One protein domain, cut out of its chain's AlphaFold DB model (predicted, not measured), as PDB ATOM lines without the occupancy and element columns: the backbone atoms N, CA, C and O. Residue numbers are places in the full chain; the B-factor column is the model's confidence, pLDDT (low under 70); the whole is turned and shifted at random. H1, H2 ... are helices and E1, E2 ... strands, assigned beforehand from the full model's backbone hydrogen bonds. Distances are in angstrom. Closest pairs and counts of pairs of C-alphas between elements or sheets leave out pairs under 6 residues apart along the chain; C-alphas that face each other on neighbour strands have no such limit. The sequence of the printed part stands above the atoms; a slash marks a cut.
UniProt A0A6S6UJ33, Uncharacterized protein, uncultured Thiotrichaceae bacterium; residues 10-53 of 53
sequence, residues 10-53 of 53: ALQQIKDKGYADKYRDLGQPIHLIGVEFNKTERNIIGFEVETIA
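What this domain is: This is residues 10 to 53 of the 53 residues of an uncharacterized protein of uncultured Thiotrichaceae bacterium (UniProt A0A6S6UJ33). A long, narrow hairpin of two antiparallel strands, E1 and E2, runs along most of a rod-shaped domain, and a short helix, H1, packs over one face of it, nearer E1 than E2. A second, very short helix, H2, sits near the beginning of E1, toward the end of the rod away from the strands' turn at residues 39 to 42. The printed part has 44 residues, with two named helices and two named strands in the order H1, H2, E1, E2; the class is mixed, helices and strands. The whole is loose, with a radius of gyration of the C-alphas of 12.6 A, and the C-alphas span 40 by 16 by 11 A along their three main axes.

Where its parts are: E1 holds residues 30 to 38 and is 26.2 A from first to last C-alpha, beginning at C-alpha 30 at (5.043, -14.703, -35.863). E2 holds residues 43 to 52 and is 27.2 A long, ending at C-alpha 52 at (3.539, -11.704, -32.009). H1 holds residues 10 to 16 and is 10.1 A long, with C-alpha 10 at (-1.551, -25.472, -26.241). H2 holds residues 21 to 24.

How they stand to each other: E1 and E2 form an antiparallel hairpin, with 164 degrees between their N-to-C directions. The C-alphas of Val 35 and Phe 47 face each other at 4.3 A. Within hydrogen-bond range across the pair are, for instance, N 32 and O 50 at 2.8 A and N 48 and O 34 at 2.8 A. The closest C-alphas of H1 and E1 are those of Ala 10 and Gly 34, 4.6 A apart. H1 and E2 come closest at the C-alphas of Leu 11 and Glu 48, 6.9 A apart. The closest C-alphas of H2 and E1 are those of Tyr 23 and Ile 30, 7.4 A apart. H2 is apart from E2 and also from H1. In H1 every O i to N i+4 pair is within hydrogen-bond range, while H2, with 4 residues, is too short for such a pair.

The domain as a whole: The two C-alphas farthest apart are those of Gly 27 and Thr 40, at 40.2 A. The C-alphas of the first and last printed residues, Ala 10 and Ala 53, are 19.6 A apart, and Ala 53 is the chain's last residue. The printed part has no cut. The links from H1 to H2, from H2 to E1 and from E1 to E2 are tight. The mean pLDDT of the printed part is 83.7, and no printed residue of this model is under 70.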
ATOM      1  N   ALA A  10      -2.156 -25.247 -24.933       77.00
ATOM      2  CA  ALA A  10      -1.551 -25.472 -26.241       77.00
ATOM      3  C   ALA A  10      -0.651 -24.296 -26.648       77.00
ATOM      4  O   ALA A  10       0.527 -24.505 -26.939       77.00
ATOM      5  N   LEU A  11      -1.160 -23.060 -26.587       81.75
ATOM      6  CA  LEU A  11      -0.350 -21.863 -26.826       81.75
ATOM      7  C   LEU A  11       0.746 -21.701 -25.771       81.75
ATOM      8  O   LEU A  11       1.889 -21.396 -26.112       81.75
ATOM      9  N   GLN A  12       0.431 -21.946 -24.498       81.44
ATOM     10  CA  GLN A  12       1.390 -21.775 -23.410       81.44
ATOM     11  C   GLN A  12       2.589 -22.727 -23.535       81.44
ATOM     12  O   GLN A  12       3.715 -22.296 -23.317       81.44
ATOM     13  N   GLN A  13       2.395 -23.972 -23.991       83.00
ATOM     14  CA  GLN A  13       3.505 -24.881 -24.316       83.00
ATOM     15  C   GLN A  13       4.400 -24.358 -25.442       83.00
ATOM     16  O   GLN A  13       5.616 -24.539 -25.398       83.00
ATOM     17  N   ILE A  14       3.813 -23.745 -26.472       83.88
ATOM     18  CA  ILE A  14       4.572 -23.205 -27.606       83.88
ATOM     19  C   ILE A  14       5.443 -22.029 -27.144       83.88
ATOM     20  O   ILE A  14       6.604 -21.934 -27.550       83.88
ATOM     21  N   LYS A  15       4.903 -21.175 -26.263       82.31
ATOM     22  CA  LYS A  15       5.628 -20.059 -25.637       82.31
ATOM     23  C   LYS A  15       6.729 -20.537 -24.695       82.31
ATOM     24  O   LYS A  15       7.852 -20.065 -24.806       82.31
ATOM     25  N   ASP A  16       6.427 -21.495 -23.820       85.38
ATOM     26  CA  ASP A  16       7.377 -22.046 -22.842       85.38
ATOM     27  C   ASP A  16       8.591 -22.693 -23.529       85.38
ATOM     28  O   ASP A  16       9.730 -22.549 -23.095       85.38
ATOM     29  N   LYS A  17       8.366 -23.323 -24.688       85.69
ATOM     30  CA  LYS A  17       9.433 -23.881 -25.527       85.69
ATOM     31  C   LYS A  17      10.227 -22.845 -26.329       85.69
ATOM     32  O   LYS A  17      11.200 -23.229 -26.982       85.69
ATOM     33  N   GLY A  18       9.824 -21.574 -26.329       84.31
ATOM     34  CA  GLY A  18      10.554 -20.490 -26.993       84.31
ATOM     35  C   GLY A  18      10.719 -20.683 -28.503       84.31
ATOM     36  O   GLY A  18      11.724 -20.273 -29.082       84.31
ATOM     37  N   TYR A  19       9.769 -21.343 -29.178       83.00
ATOM     38  CA  TYR A  19       9.891 -21.586 -30.623       83.00
ATOM     39  C   TYR A  19       9.880 -20.289 -31.437       83.00
ATOM     40  O   TYR A  19      10.566 -20.211 -32.456       83.00
ATOM     41  N   ALA A  20       9.140 -19.279 -30.968       82.12
ATOM     42  CA  ALA A  20       9.087 -17.957 -31.581       82.12
ATOM     43  C   ALA A  20      10.430 -17.220 -31.509       82.12
ATOM     44  O   ALA A  20      10.758 -16.485 -32.435       82.12
ATOM     45  N   ASP A  21      11.225 -17.419 -30.452       83.38
ATOM     46  CA  ASP A  21      12.435 -16.625 -30.211       83.38
ATOM     47  C   ASP A  21      13.473 -16.757 -31.327       83.38
ATOM     48  O   ASP A  21      14.140 -15.784 -31.658       83.38
ATOM     49  N   LYS A  22      13.532 -17.907 -32.009       84.31
ATOM     50  CA  LYS A  22      14.419 -18.106 -33.170       84.31
ATOM     51  C   LYS A  22      14.056 -17.249 -34.383       84.31
ATOM     52  O   LYS A  22      14.888 -17.063 -35.263       84.31
ATOM     53  N   TYR A  23      12.813 -16.786 -34.455       82.62
ATOM     54  CA  TYR A  23      12.272 -16.044 -35.589       82.62
ATOM     55  C   TYR A  23      12.019 -14.570 -35.257       82.62
ATOM     56  O   TYR A  23      11.679 -13.805 -36.155       82.62
ATOM     57  N   ARG A  24      12.216 -14.148 -34.000       80.56
ATOM     58  CA  ARG A  24      12.037 -12.748 -33.581       80.56
ATOM     59  C   ARG A  24      12.999 -11.796 -34.286       80.56
ATOM     60  O   ARG A  24      12.582 -10.724 -34.708       80.56
ATOM     61  N   ASP A  25      14.244 -12.219 -34.502       81.50
ATOM     62  CA  ASP A  25      15.248 -11.461 -35.267       81.50
ATOM     63  C   ASP A  25      14.887 -11.273 -36.748       81.50
ATOM     64  O   ASP A  25      15.457 -10.425 -37.431       81.50
ATOM     65  N   LEU A  26      13.926 -12.044 -37.268       82.50
ATOM     66  CA  LEU A  26      13.502 -11.956 -38.662       82.50
ATOM     67  C   LEU A  26      12.600 -10.739 -38.933       82.50
ATOM     68  O   LEU A  26      12.301 -10.472 -40.097       82.50
ATOM     69  N   GLY A  27      12.152 -10.032 -37.883       82.50
ATOM     70  CA  GLY A  27      11.313  -8.828 -37.978       82.50
ATOM     71  C   GLY A  27       9.959  -9.063 -38.657       82.50
ATOM     72  O   GLY A  27       9.354  -8.129 -39.179       82.50
ATOM     73  N   GLN A  28       9.515 -10.318 -38.710       85.25
ATOM     74  CA  GLN A  28       8.276 -10.735 -39.353       85.25
ATOM     75  C   GLN A  28       7.241 -11.113 -38.295       85.25
ATOM     76  O   GLN A  28       7.618 -11.644 -37.251       85.25
ATOM     77  N   PRO A  29       5.944 -10.892 -38.568       85.88
ATOM     78  CA  PRO A  29       4.886 -11.324 -37.667       85.88
ATOM     79  C   PRO A  29       4.942 -12.844 -37.481       85.88
ATOM     80  O   PRO A  29       4.929 -13.608 -38.449       85.88
ATOM     81  N   ILE A  30       5.002 -13.286 -36.226       89.19
ATOM     82  CA  ILE A  30       5.043 -14.703 -35.863       89.19
ATOM     83  C   ILE A  30       3.650 -15.119 -35.412       89.19
ATOM     84  O   ILE A  30       3.154 -14.651 -34.389       89.19
ATOM     85  N   HIS A  31       3.030 -16.033 -36.155       88.56
ATOM     86  CA  HIS A  31       1.743 -16.617 -35.791       88.56
ATOM     87  C   HIS A  31       1.961 -17.934 -35.043       88.56
ATOM     88  O   HIS A  31       2.427 -18.923 -35.610       88.56
ATOM     89  N   LEU A  32       1.619 -17.951 -33.761       87.56
ATOM     90  CA  LEU A  32       1.578 -19.149 -32.935       87.56
ATOM     91  C   LEU A  32       0.183 -19.757 -33.012       87.56
ATOM     92  O   LEU A  32      -0.801 -19.071 -32.752       87.56
ATOM     93  N   ILE A  33       0.103 -21.042 -33.355       88.38
ATOM     94  CA  ILE A  33      -1.163 -21.767 -33.491       88.38
ATOM     95  C   ILE A  33      -1.142 -22.945 -32.521       88.38
ATOM     96  O   ILE A  33      -0.410 -23.915 -32.721       88.38
ATOM     97  N   GLY A  34      -1.933 -22.849 -31.456       86.81
ATOM     98  CA  GLY A  34      -2.198 -23.945 -30.532       86.81
ATOM     99  C   GLY A  34      -3.437 -24.714 -30.978       86.81
ATOM    100  O   GLY A  34      -4.462 -24.111 -31.275       86.81
ATOM    101  N   VAL A  35      -3.361 -26.044 -31.021       86.31
ATOM    102  CA  VAL A  35      -4.514 -26.912 -31.302       86.31
ATOM    103  C   VAL A  35      -4.724 -27.892 -30.159       86.31
ATOM    104  O   VAL A  35      -3.774 -28.494 -29.658       86.31
ATOM    105  N   GLU A  36      -5.977 -28.073 -29.767       83.12
ATOM    106  CA  GLU A  36      -6.380 -28.985 -28.708       83.12
ATOM    107  C   GLU A  36      -7.167 -30.151 -29.286       83.12
ATOM    108  O   GLU A  36      -8.208 -29.996 -29.927       83.12
ATOM    109  N   PHE A  37      -6.634 -31.347 -29.053       81.56
ATOM    110  CA  PHE A  37      -7.158 -32.586 -29.599       81.56
ATOM    111  C   PHE A  37      -7.781 -33.438 -28.500       81.56
ATOM    112  O   PHE A  37      -7.115 -33.813 -27.530       81.56
ATOM    113  N   ASN A  38      -9.043 -33.815 -28.685       80.06
ATOM    114  CA  ASN A  38      -9.710 -34.769 -27.819       80.06
ATOM    115  C   ASN A  38      -9.414 -36.192 -28.297       80.06
ATOM    116  O   ASN A  38      -9.840 -36.611 -29.372       80.06
ATOM    117  N   LYS A  39      -8.712 -36.970 -27.469       79.00
ATOM    118  CA  LYS A  39      -8.399 -38.374 -27.771       79.00
ATOM    119  C   LYS A  39      -9.639 -39.275 -27.818       79.00
ATOM    120  O   LYS A  39      -9.611 -40.271 -28.536       79.00
ATOM    121  N   THR A  40     -10.697 -38.936 -27.084       82.12
ATOM    122  CA  THR A  40     -11.945 -39.711 -27.019       82.12
ATOM    123  C   THR A  40     -12.767 -39.533 -28.289       82.12
ATOM    124  O   THR A  40     -13.176 -40.514 -28.901       82.12
ATOM    125  N   GLU A  41     -12.950 -38.287 -28.728       80.31
ATOM    126  CA  GLU A  41     -13.710 -37.956 -29.944       80.31
ATOM    127  C   GLU A  41     -12.850 -38.001 -31.215       80.31
ATOM    128  O   GLU A  41     -13.372 -37.894 -32.322       80.31
ATOM    129  N   ARG A  42     -11.529 -38.175 -31.060       83.88
ATOM    130  CA  ARG A  42     -10.517 -38.107 -32.127       83.88
ATOM    131  C   ARG A  42     -10.668 -36.854 -32.995       83.88
ATOM    132  O   ARG A  42     -10.471 -36.911 -34.208       83.88
ATOM    133  N   ASN A  43     -11.026 -35.738 -32.369       86.50
ATOM    134  CA  ASN A  43     -11.352 -34.498 -33.054       86.50
ATOM    135  C   ASN A  43     -10.700 -33.294 -32.365       86.50
ATOM    136  O   ASN A  43     -10.317 -33.362 -31.194       86.50
ATOM    137  N   ILE A  44     -10.566 -32.197 -33.106       83.31
ATOM    138  CA  ILE A  44     -10.083 -30.918 -32.589       83.31
ATOM    139  C   ILE A  44     -11.241 -30.263 -31.838       83.31
ATOM    140  O   ILE A  44     -12.294 -30.013 -32.417       83.31
ATOM    141  N   ILE A  45     -11.045 -30.015 -30.548       84.38
ATOM    142  CA  ILE A  45     -12.060 -29.414 -29.668       84.38
ATOM    143  C   ILE A  45     -11.811 -27.929 -29.409       84.38
ATOM    144  O   ILE A  45     -12.705 -27.228 -28.950       84.38
ATOM    145  N   GLY A  46     -10.615 -27.444 -29.734       83.12
ATOM    146  CA  GLY A  46     -10.233 -26.052 -29.578       83.12
ATOM    147  C   GLY A  46      -9.009 -25.735 -30.422       83.12
ATOM    148  O   GLY A  46      -8.176 -26.602 -30.692       83.12
ATOM    149  N   PHE A  47      -8.916 -24.493 -30.868       85.69
ATOM    150  CA  PHE A  47      -7.692 -23.953 -31.433       85.69
ATOM    151  C   PHE A  47      -7.584 -22.486 -31.045       85.69
ATOM    152  O   PHE A  47      -8.590 -21.786 -30.931       85.69
ATOM    153  N   GLU A  48      -6.358 -22.023 -30.870       85.62
ATOM    154  CA  GLU A  48      -6.059 -20.643 -30.535       85.62
ATOM    155  C   GLU A  48      -4.918 -20.143 -31.408       85.62
ATOM    156  O   GLU A  48      -3.974 -20.877 -31.718       85.62
ATOM    157  N   VAL A  49      -5.010 -18.877 -31.800       87.38
ATOM    158  CA  VAL A  49      -4.005 -18.218 -32.625       87.38
ATOM    159  C   VAL A  49      -3.567 -16.950 -31.921       87.38
ATOM    160  O   VAL A  49      -4.390 -16.095 -31.603       87.38
ATOM    161  N   GLU A  50      -2.265 -16.809 -31.719       86.50
ATOM    162  CA  GLU A  50      -1.663 -15.584 -31.217       86.50
ATOM    163  C   GLU A  50      -0.643 -15.070 -32.224       86.50
ATOM    164  O   GLU A  50       0.170 -15.828 -32.746       86.50
ATOM    165  N   THR A  51      -0.691 -13.772 -32.507       87.56
ATOM    166  CA  THR A  51       0.286 -13.124 -33.382       87.56
ATOM    167  C   THR A  51       1.196 -12.253 -32.541       87.56
ATOM    168  O   THR A  51       0.722 -11.377 -31.823       87.56
ATOM    169  N   ILE A  52       2.496 -12.496 -32.648       84.25
ATOM    170  CA  ILE A  52       3.539 -11.704 -32.009       84.25
ATOM    171  C   ILE A  52       4.154 -10.826 -33.099       84.25
ATOM    172  O   ILE A  52       4.648 -11.350 -34.101       84.25
ATOM    173  N   ALA A  53       4.058  -9.509 -32.915       74.75
ATOM    174  CA  ALA A  53       4.695  -8.496 -33.754       74.75
ATOM    175  C   ALA A  53       5.980  -7.980 -33.097       74.75
ATOM    176  O   ALA A  53       6.044  -7.995 -31.843       74.75
TER     177      ALA A  53